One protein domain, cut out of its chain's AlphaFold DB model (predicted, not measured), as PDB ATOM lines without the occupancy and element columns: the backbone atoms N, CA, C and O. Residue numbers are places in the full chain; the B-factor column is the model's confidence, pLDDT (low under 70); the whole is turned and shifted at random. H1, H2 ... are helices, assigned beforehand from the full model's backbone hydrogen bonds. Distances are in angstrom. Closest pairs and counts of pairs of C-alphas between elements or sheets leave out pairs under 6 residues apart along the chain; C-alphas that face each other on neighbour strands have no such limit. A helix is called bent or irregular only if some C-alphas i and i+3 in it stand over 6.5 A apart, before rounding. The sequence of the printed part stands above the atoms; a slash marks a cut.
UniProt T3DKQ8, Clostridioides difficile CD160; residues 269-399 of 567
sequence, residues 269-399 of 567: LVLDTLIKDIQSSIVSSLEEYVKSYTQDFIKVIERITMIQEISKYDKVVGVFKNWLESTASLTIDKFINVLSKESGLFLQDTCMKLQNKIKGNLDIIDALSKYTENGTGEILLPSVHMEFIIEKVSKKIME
ATOM      1  N   LEU A 269     145.705 129.985 101.003       78.12
ATOM      2  CA  LEU A 269     146.280 128.717 100.534       78.12
ATOM      3  C   LEU A 269     145.512 127.504 101.085       78.12
ATOM      4  O   LEU A 269     145.245 126.526 100.373       78.12
ATOM      5  N   VAL A 270     145.148 127.574 102.365       80.19
ATOM      6  CA  VAL A 270     144.325 126.554 103.017       80.19
ATOM      7  C   VAL A 270     142.930 126.512 102.394       80.19
ATOM      8  O   VAL A 270     142.431 125.423 102.119       80.19
ATOM      9  N   LEU A 271     142.335 127.669 102.102       77.75
ATOM     10  CA  LEU A 271     141.021 127.778 101.478       77.75
ATOM     11  C   LEU A 271     140.985 127.156 100.077       77.75
ATOM     12  O   LEU A 271     140.079 126.382  99.781       77.75
ATOM     13  N   ASP A 272     141.994 127.413  99.242       79.12
ATOM     14  CA  ASP A 272     142.120 126.794  97.916       79.12
ATOM     15  C   ASP A 272     142.207 125.266  97.998       79.12
ATOM     16  O   ASP A 272     141.610 124.543  97.194       79.12
ATOM     17  N   THR A 273     142.952 124.760  98.982       81.94
ATOM     18  CA  THR A 273     143.080 123.318  99.222       81.94
ATOM     19  C   THR A 273     141.752 122.726  99.701       81.94
ATOM     20  O   THR A 273     141.311 121.698  99.188       81.94
ATOM     21  N   LEU A 274     141.078 123.410 100.628       82.06
ATOM     22  CA  LEU A 274     139.786 123.018 101.179       82.06
ATOM     23  C   LEU A 274     138.699 122.996 100.096       82.06
ATOM     24  O   LEU A 274     137.974 122.011  99.993       82.06
ATOM     25  N   ILE A 275     138.620 124.014  99.233       80.00
ATOM     26  CA  ILE A 275     137.664 124.058  98.114       80.00
ATOM     27  C   ILE A 275     137.862 122.852  97.189       80.00
ATOM     28  O   ILE A 275     136.889 122.167  96.875       80.00
ATOM     29  N   LYS A 276     139.105 122.532  96.802       81.75
ATOM     30  CA  LYS A 276     139.405 121.353  95.963       81.75
ATOM     31  C   LYS A 276     139.007 120.038  96.636       81.75
ATOM     32  O   LYS A 276     138.469 119.136  95.981       81.75
ATOM     33  N   ASP A 277     139.238 119.923  97.940       83.06
ATOM     34  CA  ASP A 277     138.851 118.750  98.723       83.06
ATOM     35  C   ASP A 277     137.325 118.612  98.843       83.06
ATOM     36  O   ASP A 277     136.796 117.504  98.693       83.06
ATOM     37  N   ILE A 278     136.598 119.717  99.057       81.94
ATOM     38  CA  ILE A 278     135.129 119.726  99.088       81.94
ATOM     39  C   ILE A 278     134.576 119.361  97.710       81.94
ATOM     40  O   ILE A 278     133.702 118.499  97.629       81.94
ATOM     41  N   GLN A 279     135.106 119.941  96.626       82.06
ATOM     42  CA  GLN A 279     134.722 119.599  95.251       82.06
ATOM     43  C   GLN A 279     134.893 118.097  94.992       82.06
ATOM     44  O   GLN A 279     133.962 117.431  94.539       82.06
ATOM     45  N   SER A 280     136.041 117.534  95.372       83.44
ATOM     46  CA  SER A 280     136.302 116.095  95.254       83.44
ATOM     47  C   SER A 280     135.332 115.261  96.104       83.44
ATOM     48  O   SER A 280     134.821 114.233  95.657       83.44
ATOM     49  N   SER A 281     135.019 115.712  97.325       84.94
ATOM     50  CA  SER A 281     134.041 115.054  98.200       84.94
ATOM     51  C   SER A 281     132.617 115.111  97.644       84.94
ATOM     52  O   SER A 281     131.846 114.174  97.871       84.94
ATOM     53  N   ILE A 282     132.245 116.198  96.966       83.69
ATOM     54  CA  ILE A 282     130.952 116.342  96.293       83.69
ATOM     55  C   ILE A 282     130.860 115.340  95.148       83.69
ATOM     56  O   ILE A 282     129.890 114.589  95.105       83.69
ATOM     57  N   VAL A 283     131.875 115.270  94.279       82.81
ATOM     58  CA  VAL A 283     131.908 114.319  93.152       82.81
ATOM     59  C   VAL A 283     131.783 112.878  93.651       82.81
ATOM     60  O   VAL A 283     130.925 112.138  93.179       82.81
ATOM     61  N   SER A 284     132.545 112.498  94.678       85.62
ATOM     62  CA  SER A 284     132.456 111.149  95.254       85.62
ATOM     63  C   SER A 284     131.089 110.858  95.898       85.62
ATOM     64  O   SER A 284     130.528 109.780  95.702       85.62
ATOM     65  N   SER A 285     130.510 111.818  96.630       85.56
ATOM     66  CA  SER A 285     129.178 111.639  97.240       85.56
ATOM     67  C   SER A 285     128.074 111.566  96.181       85.56
ATOM     68  O   SER A 285     127.076 110.870  96.364       85.56
ATOM     69  N   LEU A 286     128.251 112.269  95.063       84.06
ATOM     70  CA  LEU A 286     127.358 112.239  93.916       84.06
ATOM     71  C   LEU A 286     127.399 110.883  93.199       84.06
ATOM     72  O   LEU A 286     126.341 110.347  92.883       84.06
ATOM     73  N   GLU A 287     128.581 110.311  92.970       85.38
ATOM     74  CA  GLU A 287     128.724 108.961  92.403       85.38
ATOM     75  C   GLU A 287     127.974 107.918  93.246       85.38
ATOM     76  O   GLU A 287     127.211 107.097  92.724       85.38
ATOM     77  N   GLU A 288     128.142 107.984  94.569       87.00
ATOM     78  CA  GLU A 288     127.438 107.119  95.516       87.00
ATOM     79  C   GLU A 288     125.920 107.343  95.470       87.00
ATOM     80  O   GLU A 288     125.149 106.379  95.400       87.00
ATOM     81  N   TYR A 289     125.489 108.608  95.433       84.56
ATOM     82  CA  TYR A 289     124.083 108.974  95.303       84.56
ATOM     83  C   TYR A 289     123.469 108.401  94.020       84.56
ATOM     84  O   TYR A 289     122.449 107.720  94.088       84.56
ATOM     85  N   VAL A 290     124.100 108.622  92.861       85.00
ATOM     86  CA  VAL A 290     123.639 108.142  91.547       85.00
ATOM     87  C   VAL A 290     123.483 106.624  91.555       85.00
ATOM     88  O   VAL A 290     122.465 106.095  91.097       85.00
ATOM     89  N   LYS A 291     124.454 105.908  92.128       86.81
ATOM     90  CA  LYS A 291     124.406 104.450  92.258       86.81
ATOM     91  C   LYS A 291     123.254 103.989  93.153       86.81
ATOM     92  O   LYS A 291     122.487 103.122  92.732       86.81
ATOM     93  N   SER A 292     123.118 104.556  94.355       85.62
ATOM     94  CA  SER A 292     122.049 104.200  95.304       85.62
ATOM     95  C   SER A 292     120.671 104.483  94.713       85.62
ATOM     96  O   SER A 292     119.795 103.620  94.714       85.62
ATOM     97  N   TYR A 293     120.510 105.669  94.127       83.69
ATOM     98  CA  TYR A 293     119.279 106.108  93.488       83.69
ATOM     99  C   TYR A 293     118.870 105.173  92.341       83.69
ATOM    100  O   TYR A 293     117.733 104.710  92.290       83.69
ATOM    101  N   THR A 294     119.812 104.812  91.459       87.06
ATOM    102  CA  THR A 294     119.561 103.873  90.349       87.06
ATOM    103  C   THR A 294     119.101 102.507  90.855       87.06
ATOM    104  O   THR A 294     118.174 101.916  90.301       87.06
ATOM    105  N   GLN A 295     119.729 101.988  91.914       88.00
ATOM    106  CA  GLN A 295     119.362 100.696  92.495       88.00
ATOM    107  C   GLN A 295     117.963 100.713  93.108       88.00
ATOM    108  O   GLN A 295     117.205  99.762  92.922       88.00
ATOM    109  N   ASP A 296     117.606 101.776  93.822       85.38
ATOM    110  CA  ASP A 296     116.275 101.896  94.412       85.38
ATOM    111  C   ASP A 296     115.194 102.050  93.346       85.38
ATOM    112  O   ASP A 296     114.154 101.397  93.439       85.38
ATOM    113  N   PHE A 297     115.478 102.800  92.281       86.19
ATOM    114  CA  PHE A 297     114.609 102.883  91.112       86.19
ATOM    115  C   PHE A 297     114.367 101.481  90.516       86.19
ATOM    116  O   PHE A 297     113.222 101.049  90.357       86.19
ATOM    117  N   ILE A 298     115.432 100.715  90.266       90.12
ATOM    118  CA  ILE A 298     115.341  99.343  89.740       90.12
ATOM    119  C   ILE A 298     114.474  98.441  90.633       90.12
ATOM    120  O   ILE A 298     113.592  97.754  90.118       90.12
ATOM    121  N   LYS A 299     114.666  98.470  91.959       89.94
ATOM    122  CA  LYS A 299     113.877  97.657  92.907       89.94
ATOM    123  C   LYS A 299     112.385  97.978  92.857       89.94
ATOM    124  O   LYS A 299     111.562  97.086  93.058       89.94
ATOM    125  N   VAL A 300     112.027  99.246  92.650       88.88
ATOM    126  CA  VAL A 300     110.623  99.652  92.507       88.88
ATOM    127  C   VAL A 300     110.044  99.063  91.224       88.88
ATOM    128  O   VAL A 300     108.992  98.430  91.284       88.88
ATOM    129  N   ILE A 301     110.758  99.183  90.099       91.06
ATOM    130  CA  ILE A 301     110.324  98.632  88.805       91.06
ATOM    131  C   ILE A 301     110.083  97.121  88.895       91.06
ATOM    132  O   ILE A 301     109.055  96.642  88.425       91.06
ATOM    133  N   GLU A 302     110.977  96.374  89.546       91.50
ATOM    134  CA  GLU A 302     110.869  94.912  89.705       91.50
ATOM    135  C   GLU A 302     109.585  94.447  90.402       91.50
ATOM    136  O   GLU A 302     109.132  93.324  90.183       91.50
ATOM    137  N   ARG A 303     108.989  95.298  91.243       91.25
ATOM    138  CA  ARG A 303     107.777  94.971  92.007       91.25
ATOM    139  C   ARG A 303     106.489  95.269  91.247       91.25
ATOM    140  O   ARG A 303     105.422  94.843  91.686       91.25
ATOM    141  N   ILE A 304     106.563  95.998  90.136       92.12
ATOM    142  CA  ILE A 304     105.380  96.393  89.372       92.12
ATOM    143  C   ILE A 304     104.812  95.183  88.639       92.12
ATOM    144  O   ILE A 304     105.543  94.408  88.025       92.12
ATOM    145  N   THR A 305     103.488  95.047  88.667       90.50
ATOM    146  CA  THR A 305     102.775  93.938  88.013       90.50
ATOM    147  C   THR A 305     101.806  94.390  86.921       90.50
ATOM    148  O   THR A 305     101.269  93.545  86.209       90.50
ATOM    149  N   MET A 306     101.608  95.703  86.746       88.00
ATOM    150  CA  MET A 306     100.702  96.283  85.751       88.00
ATOM    151  C   MET A 306     101.447  97.187  84.755       88.00
ATOM    152  O   MET A 306     102.238  98.043  85.147       88.00
ATOM    153  N   ILE A 307     101.145  97.050  83.457       86.25
ATOM    154  CA  ILE A 307     101.782  97.830  82.372       86.25
ATOM    155  C   ILE A 307     101.573  99.341  82.566       86.25
ATOM    156  O   ILE A 307     102.498 100.139  82.392       86.25
ATOM    157  N   GLN A 308     100.365  99.746  82.968       85.44
ATOM    158  CA  GLN A 308     100.014 101.154  83.173       85.44
ATOM    159  C   GLN A 308     100.877 101.814  84.258       85.44
ATOM    160  O   GLN A 308     101.251 102.980  84.126       85.44
ATOM    161  N   GLU A 309     101.250 101.072  85.301       88.12
ATOM    162  CA  GLU A 309     102.128 101.574  86.357       88.12
ATOM    163  C   GLU A 309     103.564 101.760  85.857       88.12
ATOM    164  O   GLU A 309     104.152 102.807  86.126       88.12
ATOM    165  N   ILE A 310     104.092 100.830  85.050       87.50
ATOM    166  CA  ILE A 310     105.421 100.976  84.427       87.50
ATOM    167  C   ILE A 310     105.512 102.242  83.572       87.50
ATOM    168  O   ILE A 310     106.538 102.923  83.589       87.50
ATOM    169  N   SER A 311     104.449 102.594  82.846       84.06
ATOM    170  CA  SER A 311     104.454 103.766  81.959       84.06
ATOM    171  C   SER A 311     104.772 105.086  82.679       84.06
ATOM    172  O   SER A 311     105.301 106.014  82.067       84.06
ATOM    173  N   LYS A 312     104.495 105.176  83.989       87.69
ATOM    174  CA  LYS A 312     104.843 106.341  84.814       87.69
ATOM    175  C   LYS A 312     106.359 106.513  84.918       87.69
ATOM    176  O   LYS A 312     106.853 107.629  84.833       87.69
ATOM    177  N   TYR A 313     107.091 105.411  85.037       87.38
ATOM    178  CA  TYR A 313     108.545 105.406  85.175       87.38
ATOM    179  C   TYR A 313     109.260 105.658  83.845       87.38
ATOM    180  O   TYR A 313     110.300 106.308  83.816       87.38
ATOM    181  N   ASP A 314     108.658 105.228  82.738       86.00
ATOM    182  CA  ASP A 314     109.130 105.550  81.386       86.00
ATOM    183  C   ASP A 314     109.127 107.075  81.145       86.00
ATOM    184  O   ASP A 314     110.077 107.639  80.604       86.00
ATOM    185  N   LYS A 315     108.099 107.778  81.651       87.56
ATOM    186  CA  LYS A 315     108.024 109.250  81.605       87.56
ATOM    187  C   LYS A 315     109.136 109.921  82.408       87.56
ATOM    188  O   LYS A 315     109.726 110.874  81.912       87.56
ATOM    189  N   VAL A 316     109.442 109.413  83.603       85.12
ATOM    190  CA  VAL A 316     110.542 109.923  84.444       85.12
ATOM    191  C   VAL A 316     111.880 109.799  83.712       85.12
ATOM    192  O   VAL A 316     112.653 110.752  83.659       85.12
ATOM    193  N   VAL A 317     112.149 108.651  83.082       88.25
ATOM    194  CA  VAL A 317     113.345 108.485  82.240       88.25
ATOM    195  C   VAL A 317     113.351 109.496  81.086       88.25
ATOM    196  O   VAL A 317     114.399 110.054  80.761       88.25
ATOM    197  N   GLY A 318     112.187 109.783  80.499       88.06
ATOM    198  CA  GLY A 318     112.015 110.842  79.503       88.06
ATOM    199  C   GLY A 318     112.392 112.237  80.014       88.06
ATOM    200  O   GLY A 318     113.048 112.981  79.290       88.06
ATOM    201  N   VAL A 319     112.058 112.581  81.264       86.56
ATOM    202  CA  VAL A 319     112.480 113.849  81.893       86.56
ATOM    203  C   VAL A 319     114.005 113.947  81.934       86.56
ATOM    204  O   VAL A 319     114.562 114.970  81.538       86.56
ATOM    205  N   PHE A 320     114.689 112.871  82.339       84.12
ATOM    206  CA  PHE A 320     116.152 112.840  82.375       84.12
ATOM    207  C   PHE A 320     116.789 112.972  80.988       84.12
ATOM    208  O   PHE A 320     117.740 113.737  80.838       84.12
ATOM    209  N   LYS A 321     116.251 112.281  79.972       88.00
ATOM    210  CA  LYS A 321     116.710 112.402  78.577       88.00
ATOM    211  C   LYS A 321     116.545 113.827  78.052       88.00
ATOM    212  O   LYS A 321     117.511 114.431  77.602       88.00
ATOM    213  N   ASN A 322     115.349 114.394  78.203       87.81
ATOM    214  CA  ASN A 322     115.057 115.752  77.749       87.81
ATOM    215  C   ASN A 322     115.953 116.783  78.442       87.81
ATOM    216  O   ASN A 322     116.411 117.733  77.811       87.81
ATOM    217  N   TRP A 323     116.211 116.616  79.741       84.56
ATOM    218  CA  TRP A 323     117.100 117.513  80.473       84.56
ATOM    219  C   TRP A 323     118.546 117.435  79.969       84.56
ATOM    220  O   TRP A 323     119.171 118.482  79.784       84.56
ATOM    221  N   LEU A 324     119.044 116.223  79.693       84.81
ATOM    222  CA  LEU A 324     120.375 115.995  79.127       84.81
ATOM    223  C   LEU A 324     120.530 116.647  77.743       84.81
ATOM    224  O   LEU A 324     121.569 117.232  77.459       84.81
ATOM    225  N   GLU A 325     119.491 116.591  76.908       84.62
ATOM    226  CA  GLU A 325     119.500 117.144  75.546       84.62
ATOM    227  C   GLU A 325     119.298 118.669  75.491       84.62
ATOM    228  O   GLU A 325     119.787 119.329  74.576       84.62
ATOM    229  N   SER A 326     118.570 119.249  76.451       83.12
ATOM    230  CA  SER A 326     118.167 120.668  76.425       83.12
ATOM    231  C   SER A 326     119.082 121.613  77.208       83.12
ATOM    232  O   SER A 326     118.936 122.833  77.110       83.12
ATOM    233  N   THR A 327     120.017 121.085  77.999       78.00
ATOM    234  CA  THR A 327     120.825 121.887  78.922       78.00
ATOM    235  C   THR A 327     122.206 122.205  78.348       78.00
ATOM    236  O   THR A 327     123.001 121.312  78.090       78.00
ATOM    237  N   ALA A 328     122.537 123.498  78.240       73.12
ATOM    238  CA  ALA A 328     123.855 123.955  77.779       73.12
ATOM    239  C   ALA A 328     124.988 123.777  78.816       73.12
ATOM    240  O   ALA A 328     126.156 123.738  78.444       73.12
ATOM    241  N   SER A 329     124.658 123.686  80.113       77.19
ATOM    242  CA  SER A 329     125.617 123.458  81.208       77.19
ATOM    243  C   SER A 329     125.014 122.552  82.283       77.19
ATOM    244  O   SER A 329     124.049 122.931  82.962       77.19
ATOM    245  N   LEU A 330     125.580 121.350  82.408       79.56
ATOM    246  CA  LEU A 330     125.217 120.342  83.401       79.56
ATOM    247  C   LEU A 330     125.939 120.667  84.709       79.56
ATOM    248  O   LEU A 330     127.138 120.435  84.827       79.56
ATOM    249  N   THR A 331     125.214 121.191  85.694       83.00
ATOM    250  CA  THR A 331     125.752 121.441  87.038       83.00
ATOM    251  C   THR A 331     125.123 120.498  88.055       83.00
ATOM    252  O   THR A 331     123.982 120.050  87.891       83.00
ATOM    253  N   ILE A 332     125.863 120.200  89.125       78.81
ATOM    254  CA  ILE A 332     125.388 119.317  90.203       78.81
ATOM    255  C   ILE A 332     124.125 119.881  90.869       78.81
ATOM    256  O   ILE A 332     123.189 119.130  91.132       78.81
ATOM    257  N   ASP A 333     124.046 121.198  91.078       76.50
ATOM    258  CA  ASP A 333     122.866 121.832  91.678       76.50
ATOM    259  C   ASP A 333     121.599 121.644  90.821       76.50
ATOM    260  O   ASP A 333     120.555 121.197  91.305       76.50
ATOM    261  N   LYS A 334     121.700 121.871  89.503       80.50
ATOM    262  CA  LYS A 334     120.582 121.636  88.574       80.50
ATOM    263  C   LYS A 334     120.155 120.173  88.566       80.50
ATOM    264  O   LYS A 334     118.957 119.898  88.548       80.50
ATOM    265  N   PHE A 335     121.108 119.246  88.618       80.00
ATOM    266  CA  PHE A 335     120.811 117.820  88.701       80.00
ATOM    267  C   PHE A 335     120.027 117.462  89.964       80.00
ATOM    268  O   PHE A 335     118.990 116.804  89.880       80.00
ATOM    269  N   ILE A 336     120.469 117.955  91.124       76.44
ATOM    270  CA  ILE A 336     119.770 117.763  92.400       76.44
ATOM    271  C   ILE A 336     118.347 118.327  92.330       76.44
ATOM    272  O   ILE A 336     117.415 117.697  92.829       76.44
ATOM    273  N   ASN A 337     118.161 119.474  91.677       77.88
ATOM    274  CA  ASN A 337     116.848 120.090  91.493       77.88
ATOM    275  C   ASN A 337     115.928 119.306  90.544       77.88
ATOM    276  O   ASN A 337     114.714 119.285  90.741       77.88
ATOM    277  N   VAL A 338     116.466 118.655  89.511       78.12
ATOM    278  CA  VAL A 338     115.676 117.765  88.643       78.12
ATOM    279  C   VAL A 338     115.266 116.510  89.411       78.12
ATOM    280  O   VAL A 338     114.095 116.142  89.406       78.12
ATOM    281  N   LEU A 339     116.199 115.900  90.144       73.00
ATOM    282  CA  LEU A 339     115.916 114.737  90.986       73.00
ATOM    283  C   LEU A 339     114.881 115.037  92.074       73.00
ATOM    284  O   LEU A 339     114.000 114.220  92.323       73.00
ATOM    285  N   SER A 340     114.965 116.203  92.719       71.31
ATOM    286  CA  SER A 340     114.042 116.581  93.791       71.31
ATOM    287  C   SER A 340     112.613 116.782  93.287       71.31
ATOM    288  O   SER A 340     111.671 116.442  93.998       71.31
ATOM    289  N   LYS A 341     112.418 117.250  92.051       74.12
ATOM    290  CA  LYS A 341     111.082 117.351  91.439       74.12
ATOM    291  C   LYS A 341     110.438 115.986  91.217       74.12
ATOM    292  O   LYS A 341     109.241 115.836  91.434       74.12
ATOM    293  N   GLU A 342     111.241 114.996  90.848       72.56
ATOM    294  CA  GLU A 342     110.770 113.631  90.601       72.56
ATOM    295  C   GLU A 342     110.746 112.765  91.878       72.56
ATOM    296  O   GLU A 342     110.169 111.678  91.906       72.56
ATOM    297  N   SER A 343     111.321 113.270  92.973       61.59
ATOM    298  CA  SER A 343     111.548 112.543  94.226       61.59
ATOM    299  C   SER A 343     110.301 111.985  94.911       61.59
ATOM    300  O   SER A 343     110.395 110.986  95.626       61.59
ATOM    301  N   GLY A 344     109.123 112.573  94.664       62.53
ATOM    302  CA  GLY A 344     107.845 112.093  95.203       62.53
ATOM    303  C   GLY A 344     107.486 110.666  94.767       62.53
ATOM    304  O   GLY A 344     106.604 110.047  95.357       62.53
ATOM    305  N   LEU A 345     108.177 110.130  93.759       62.50
ATOM    306  CA  LEU A 345     108.006 108.767  93.265       62.50
ATOM    307  C   LEU A 345     109.030 107.775  93.849       62.50
ATOM    308  O   LEU A 345     108.817 106.564  93.747       62.50
ATOM    309  N   PHE A 346     110.140 108.256  94.424       64.25
ATOM    310  CA  PHE A 346     111.268 107.417  94.850       64.25
ATOM    311  C   PHE A 346     112.270 108.188  95.725       64.25
ATOM    312  O   PHE A 346     113.255 108.739  95.244       64.25
ATOM    313  N   LEU A 347     112.096 108.146  97.044       61.41
ATOM    314  CA  LEU A 347     113.194 108.419  97.971       61.41
ATOM    315  C   LEU A 347     113.134 107.467  99.161       61.41
ATOM    316  O   LEU A 347     112.106 107.328  99.817       61.41
ATOM    317  N   GLN A 348     114.268 106.828  99.436       66.50
ATOM    318  CA  GLN A 348     114.563 106.209 100.724       66.50
ATOM    319  C   GLN A 348     115.450 107.157 101.542       66.50
ATOM    320  O   GLN A 348     116.165 107.993 100.980       66.50
ATOM    321  N   ASP A 349     115.460 106.980 102.862       74.50
ATOM    322  CA  ASP A 349     116.229 107.802 103.808       74.50
ATOM    323  C   ASP A 349     117.712 107.970 103.422       74.50
ATOM    324  O   ASP A 349     118.305 109.027 103.643       74.50
ATOM    325  N   THR A 350     118.327 106.944 102.825       69.31
ATOM    326  CA  THR A 350     119.743 106.955 102.419       69.31
ATOM    327  C   THR A 350     120.033 107.993 101.333       69.31
ATOM    328  O   THR A 350     120.990 108.759 101.460       69.31
ATOM    329  N   CYS A 351     119.193 108.077 100.294       72.50
ATOM    330  CA  CYS A 351     119.341 109.077  99.234       72.50
ATOM    331  C   CYS A 351     119.165 110.493  99.792       72.50
ATOM    332  O   CYS A 351     119.967 111.372  99.490       72.50
ATOM    333  N   MET A 352     118.185 110.703 100.677       78.75
ATOM    334  CA  MET A 352     117.936 112.015 101.279       78.75
ATOM    335  C   MET A 352     119.139 112.515 102.096       78.75
ATOM    336  O   MET A 352     119.537 113.674 101.981       78.75
ATOM    337  N   LYS A 353     119.778 111.632 102.877       80.94
ATOM    338  CA  LYS A 353     121.001 111.965 103.628       80.94
ATOM    339  C   LYS A 353     122.151 112.382 102.707       80.94
ATOM    340  O   LYS A 353     122.806 113.387 102.976       80.94
ATOM    341  N   LEU A 354     122.381 111.638 101.623       78.44
ATOM    342  CA  LEU A 354     123.427 111.946 100.641       78.44
ATOM    343  C   LEU A 354     123.148 113.264  99.900       78.44
ATOM    344  O   LEU A 354     124.056 114.078  99.747       78.44
ATOM    345  N   GLN A 355     121.895 113.518  99.510       80.38
ATOM    346  CA  GLN A 355     121.479 114.770  98.872       80.38
ATOM    347  C   GLN A 355     121.735 115.983  99.776       80.38
ATOM    348  O   GLN A 355     122.335 116.963  99.336       80.38
ATOM    349  N   ASN A 356     121.330 115.900 101.046       82.25
ATOM    350  CA  ASN A 356     121.547 116.971 102.021       82.25
ATOM    351  C   ASN A 356     123.039 117.238 102.245       82.25
ATOM    352  O   ASN A 356     123.447 118.392 102.337       82.25
ATOM    353  N   LYS A 357     123.863 116.182 102.276       83.19
ATOM    354  CA  LYS A 357     125.320 116.304 102.386       83.19
ATOM    355  C   LYS A 357     125.930 117.026 101.180       83.19
ATOM    356  O   LYS A 357     126.760 117.909 101.366       83.19
ATOM    357  N   ILE A 358     125.522 116.675  99.955       82.81
ATOM    358  CA  ILE A 358     126.008 117.357  98.744       82.81
ATOM    359  C   ILE A 358     125.593 118.831  98.763       82.81
ATOM    360  O   ILE A 358     126.430 119.693  98.510       82.81
ATOM    361  N   LYS A 359     124.333 119.122  99.111       81.69
ATOM    362  CA  LYS A 359     123.822 120.495  99.188       81.69
ATOM    363  C   LYS A 359     124.577 121.337 100.219       81.69
ATOM    364  O   LYS A 359     125.047 122.410  99.874       81.69
ATOM    365  N   GLY A 360     124.775 120.822 101.434       79.50
ATOM    366  CA  GLY A 360     125.540 121.533 102.465       79.50
ATOM    367  C   GLY A 360     126.974 121.849 102.026       79.50
ATOM    368  O   GLY A 360     127.461 122.949 102.250       79.50
ATOM    369  N   ASN A 361     127.630 120.923 101.322       82.06
ATOM    370  CA  ASN A 361     128.963 121.166 100.770       82.06
ATOM    371  C   ASN A 361     128.967 122.205  99.629       82.06
ATOM    372  O   ASN A 361     129.930 122.963  99.513       82.06
ATOM    373  N   LEU A 362     127.925 122.245  98.789       80.25
ATOM    374  CA  LEU A 362     127.768 123.270  97.748       80.25
ATOM    375  C   LEU A 362     127.574 124.662  98.360       80.25
ATOM    376  O   LEU A 362     128.231 125.602  97.921       80.25
ATOM    377  N   ASP A 363     126.744 124.774  99.400       77.75
ATOM    378  CA  ASP A 363     126.513 126.031 100.120       77.75
ATOM    379  C   ASP A 363     127.825 126.570 100.728       77.75
ATOM    380  O   ASP A 363     128.112 127.765 100.648       77.75
ATOM    381  N   ILE A 364     128.671 125.682 101.270       77.00
ATOM    382  CA  ILE A 364     130.003 126.049 101.777       77.00
ATOM    383  C   ILE A 364     130.909 126.546 100.641       77.00
ATOM    384  O   ILE A 364     131.574 127.568 100.799       77.00
ATOM    385  N   ILE A 365     130.946 125.868  99.488       79.12
ATOM    386  CA  ILE A 365     131.745 126.337  98.344       79.12
ATOM    387  C   ILE A 365     131.268 127.711  97.871       79.12
ATOM    388  O   ILE A 365     132.111 128.571  97.635       79.12
ATOM    389  N   ASP A 366     129.960 127.949  97.749       76.25
ATOM    390  CA  ASP A 366     129.446 129.260  97.328       76.25
ATOM    391  C   ASP A 366     129.879 130.373  98.295       76.25
ATOM    392  O   ASP A 366     130.360 131.424  97.860       76.25
ATOM    393  N   ALA A 367     129.808 130.111  99.605       72.44
ATOM    394  CA  ALA A 367     130.253 131.048 100.633       72.44
ATOM    395  C   ALA A 367     131.760 131.352 100.547       72.44
ATOM    396  O   ALA A 367     132.169 132.501 100.704       72.44
ATOM    397  N   LEU A 368     132.585 130.339 100.277       74.81
ATOM    398  CA  LEU A 368     134.046 130.448 100.297       74.81
ATOM    399  C   LEU A 368     134.658 130.896  98.960       74.81
ATOM    400  O   LEU A 368     135.714 131.523  98.941       74.81
ATOM    401  N   SER A 369     133.994 130.605  97.841       73.00
ATOM    402  CA  SER A 369     134.501 130.809  96.477       73.00
ATOM    403  C   SER A 369     134.853 132.260  96.139       73.00
ATOM    404  O   SER A 369     135.789 132.509  95.388       73.00
ATOM    405  N   LYS A 370     134.154 133.227  96.743       69.12
ATOM    406  CA  LYS A 370     134.375 134.671  96.535       69.12
ATOM    407  C   LYS A 370     135.694 135.175  97.123       69.12
ATOM    408  O   LYS A 370     136.108 136.288  96.816       69.12
ATOM    409  N   TYR A 371     136.338 134.370  97.967       66.75
ATOM    410  CA  TYR A 371     137.598 134.701  98.623       66.75
ATOM    411  C   TYR A 371     138.813 134.032  97.960       66.75
ATOM    412  O   TYR A 371     139.928 134.147  98.475       66.75
ATOM    413  N   THR A 372     138.622 133.351  96.824       65.31
ATOM    414  CA  THR A 372     139.698 132.733  96.040       65.31
ATOM    415  C   THR A 372     139.643 133.153  94.573       65.31
ATOM    416  O   THR A 372     138.584 133.450  94.028       65.31
ATOM    417  N   GLU A 373     140.798 133.180  93.903       56.41
ATOM    418  CA  GLU A 373     140.894 133.585  92.488       56.41
ATOM    419  C   GLU A 373     140.341 132.522  91.519       56.41
ATOM    420  O   GLU A 373     140.048 132.826  90.366       56.41
ATOM    421  N   ASN A 374     140.185 131.271  91.979       49.41
ATOM    422  CA  ASN A 374     139.911 130.100  91.134       49.41
ATOM    423  C   ASN A 374     138.602 129.360  91.470       49.41
ATOM    424  O   ASN A 374     138.298 128.334  90.859       49.41
ATOM    425  N   GLY A 375     137.837 129.823  92.459       52.25
ATOM    426  CA  GLY A 375     136.623 129.150  92.903       52.25
ATOM    427  C   GLY A 375     135.426 129.503  92.032       52.25
ATOM    428  O   GLY A 375     134.660 130.394  92.369       52.25
ATOM    429  N   THR A 376     135.186 128.796  90.930       54.75
ATOM    430  CA  THR A 376     133.819 128.780  90.394       54.75
ATOM    431  C   THR A 376     132.967 127.907  91.314       54.75
ATOM    432  O   THR A 376     133.262 126.723  91.485       54.75
ATOM    433  N   GLY A 377     131.905 128.469  91.902       57.72
ATOM    434  CA  GLY A 377     130.926 127.697  92.681       57.72
ATOM    435  C   GLY A 377     130.180 126.647  91.846       57.72
ATOM    436  O   GLY A 377     129.636 125.680  92.379       57.72
ATOM    437  N   GLU A 378     130.199 126.786  90.519       68.94
ATOM    438  CA  GLU A 378     129.623 125.806  89.606       68.94
ATOM    439  C   GLU A 378     130.529 124.581  89.444       68.94
ATOM    440  O   GLU A 378     131.544 124.607  88.749       68.94
ATOM    441  N   ILE A 379     130.118 123.467  90.050       76.25
ATOM    442  CA  ILE A 379     130.707 122.155  89.784       76.25
ATOM    443  C   ILE A 379     129.962 121.518  88.613       76.25
ATOM    444  O   ILE A 379     128.750 121.268  88.685       76.25
ATOM    445  N   LEU A 380     130.702 121.241  87.539       79.56
ATOM    446  CA  LEU A 380     130.182 120.538  86.373       79.56
ATOM    447  C   LEU A 380     129.866 119.081  86.722       79.56
ATOM    448  O   LEU A 380     130.652 118.381  87.357       79.56
ATOM    449  N   LEU A 381     128.706 118.622  86.266       78.44
ATOM    450  CA  LEU A 381     128.291 117.233  86.317       78.44
ATOM    451  C   LEU A 381     128.767 116.517  85.043       78.44
ATOM    452  O   LEU A 381     128.343 116.893  83.948       78.44
ATOM    453  N   PRO A 382     129.567 115.441  85.151       79.75
ATOM    454  CA  PRO A 382     129.873 114.598  84.001       79.75
ATOM    455  C   PRO A 382     128.605 113.917  83.453       79.75
ATOM    456  O   PRO A 382     127.902 113.243  84.213       79.75
ATOM    457  N   SER A 383     128.337 114.040  82.143       78.62
ATOM    458  CA  SER A 383     127.139 113.473  81.485       78.62
ATOM    459  C   SER A 383     127.006 111.958  81.668       78.62
ATOM    460  O   SER A 383     125.893 111.447  81.785       78.62
ATOM    461  N   VAL A 384     128.138 111.258  81.806       81.56
ATOM    462  CA  VAL A 384     128.217 109.807  82.039       81.56
ATOM    463  C   VAL A 384     127.351 109.333  83.213       81.56
ATOM    464  O   VAL A 384     126.787 108.244  83.155       81.56
ATOM    465  N   HIS A 385     127.169 110.147  84.259       83.06
ATOM    466  CA  HIS A 385     126.311 109.786  85.392       83.06
ATOM    467  C   HIS A 385     124.829 109.729  85.007       83.06
ATOM    468  O   HIS A 385     124.103 108.842  85.454       83.06
ATOM    469  N   MET A 386     124.383 110.657  84.161       80.81
ATOM    470  CA  MET A 386     123.008 110.700  83.659       80.81
ATOM    471  C   MET A 386     122.748 109.576  82.671       80.81
ATOM    472  O   MET A 386     121.744 108.871  82.782       80.81
ATOM    473  N   GLU A 387     123.675 109.386  81.736       87.44
ATOM    474  CA  GLU A 387     123.633 108.301  80.760       87.44
ATOM    475  C   GLU A 387     123.555 106.943  81.467       87.44
ATOM    476  O   GLU A 387     122.713 106.118  81.115       87.44
ATOM    477  N   PHE A 388     124.328 106.754  82.543       88.19
ATOM    478  CA  PHE A 388     124.287 105.544  83.361       88.19
ATOM    479  C   PHE A 388     122.901 105.273  83.972       88.19
ATOM    480  O   PHE A 388     122.406 104.145  83.882       88.19
ATOM    481  N   ILE A 389     122.252 106.285  84.570       87.12
ATOM    482  CA  ILE A 389     120.886 106.148  85.115       87.12
ATOM    483  C   ILE A 389     119.923 105.774  83.985       87.12
ATOM    484  O   ILE A 389     119.181 104.795  84.096       87.12
ATOM    485  N   ILE A 390     119.947 106.543  82.892       89.94
ATOM    486  CA  ILE A 390     119.036 106.378  81.759       89.94
ATOM    487  C   ILE A 390     119.161 104.971  81.176       89.94
ATOM    488  O   ILE A 390     118.143 104.302  80.994       89.94
ATOM    489  N   GLU A 391     120.379 104.498  80.916       93.12
ATOM    490  CA  GLU A 391     120.635 103.186  80.323       93.12
ATOM    491  C   GLU A 391     120.132 102.053  81.231       93.12
ATOM    492  O   GLU A 391     119.331 101.214  80.807       93.12
ATOM    493  N   LYS A 392     120.558 102.042  82.503       93.19
ATOM    494  CA  LYS A 392     120.228 100.964  83.449       93.19
ATOM    495  C   LYS A 392     118.733 100.885  83.734       93.19
ATOM    496  O   LYS A 392     118.172  99.788  83.737       93.19
ATOM    497  N   VAL A 393     118.089 102.030  83.949       91.50
ATOM    498  CA  VAL A 393     116.656 102.089  84.253       91.50
ATOM    499  C   VAL A 393     115.825 101.748  83.013       91.50
ATOM    500  O   VAL A 393     114.911 100.932  83.121       91.50
ATOM    501  N   SER A 394     116.170 102.272  81.827       92.81
ATOM    502  CA  SER A 394     115.456 101.949  80.574       92.81
ATOM    503  C   SER A 394     115.479 100.450  80.286       92.81
ATOM    504  O   SER A 394     114.439  99.858  79.987       92.81
ATOM    505  N   LYS A 395     116.652  99.820  80.428       93.38
ATOM    506  CA  LYS A 395     116.796  98.373  80.252       93.38
ATOM    507  C   LYS A 395     115.886  97.610  81.212       93.38
ATOM    508  O   LYS A 395     115.173  96.699  80.796       93.38
ATOM    509  N   LYS A 396     115.851  98.013  82.484       94.75
ATOM    510  CA  LYS A 396     115.030  97.325  83.479       94.75
ATOM    511  C   LYS A 396     113.528  97.488  83.243       94.75
ATOM    512  O   LYS A 396     112.772  96.535  83.421       94.75
ATOM    513  N   ILE A 397     113.098  98.673  82.812       92.62
ATOM    514  CA  ILE A 397     111.713  98.939  82.399       92.62
ATOM    515  C   ILE A 397     111.299  97.996  81.264       92.62
ATOM    516  O   ILE A 397     110.204  97.437  81.293       92.62
ATOM    517  N   MET A 398     112.169  97.807  80.270       91.56
ATOM    518  CA  MET A 398     111.924  96.905  79.144       91.56
ATOM    519  C   MET A 398     111.791  95.444  79.596       91.56
ATOM    520  O   MET A 398     110.792  94.800  79.277       91.56
ATOM    521  N   GLU A 399     112.732  94.947  80.405       93.31
ATOM    522  CA  GLU A 399     112.694  93.585  80.966       93.31
ATOM    523  C   GLU A 399     111.398  93.317  81.749       93.31
ATOM    524  O   GLU A 399     110.744  92.280  81.577       93.31
TER     525      GLU A 399
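AT A GLANCE: This is residues 269 to 399 of the 567 residues of a protein of Clostridioides difficile CD160 (UniProt T3DKQ8). The domain is an elongated bundle of five helices that run up and down, built along one long helix, H1, which makes most of the length. H5 runs beside the later part of H1, and on the other side of this pair H2, H3 and H4 form a second row, with H4 packed on H1, H2 packed on H5 and H3, loosely held, between H2 and H4. The printed part has 131 residues with five named helices, H1 to H5 in chain order, and no named strand; the class is all helix. It is only just compact, close to loose, with a radius of gyration of the C-alphas of 16.4 A and spans of 57 by 30 by 20 A.

HOW THE PARTS SIT: H1, residues 269 to 303, touches H4, residues 349 to 369, with the C-alphas of Ile 282 and Ile 358 closest at 5.6 A; they run opposite ways at a shallow tilt of 24 degrees. With residues 287 to 302 alone, H1 touches H5, residues 384 to 399, at Thr 294 and Ile 389, whose C-alphas are the closest at 5.9 A; these two run the same way at a shallow tilt of 6 degrees. H5 touches H2, residues 307 to 326, opposite ways at a shallow tilt of 22 degrees, the closest C-alphas being those of Val 317 and Ile 390, 6.1 A apart. H3, residues 332 to 345, only just touches H4, with 3 pairs of C-alphas within 8 A, the closest those of Ile 336 and Gln 355 at 7.3 A; the two form a helical hairpin. H2 and H3 are close but not clearly touching, with the C-alphas of Val 316 and Glu 342 closest at 7.2 A. H1 and H3 are near each other, while H2 and H4 are apart. Every O i to N i+4 pair is within hydrogen-bond range in H4 and H5, against 30 of 31 in H1, 14 of 16 in H2 and 8 of 10 in H3.

IN THESE COORDINATES: H1 begins at C-alpha 269, (146.280, 128.717, 100.534), and is 51.9 A long. H4 measures 30.3 A and H2 28.7 A. H3, 20.6 A, is irregular: C-alphas 341 and 344 are 7.2 A apart. H5, 22.5 A, ends at C-alpha 399, (112.694, 93.585, 80.966).

THE WHOLE: The two C-alphas farthest apart, those of Leu 269 and Met 306, are 57.9 A apart. The printed part has no cut. The links H1 to H2, H2 to H3 and H3 to H4 are tight; H4 to H5, residues 370 to 383, is long. The mean pLDDT of the printed part is 80.7, with residues 343 to 348, 350 and 370 to 378 under 70.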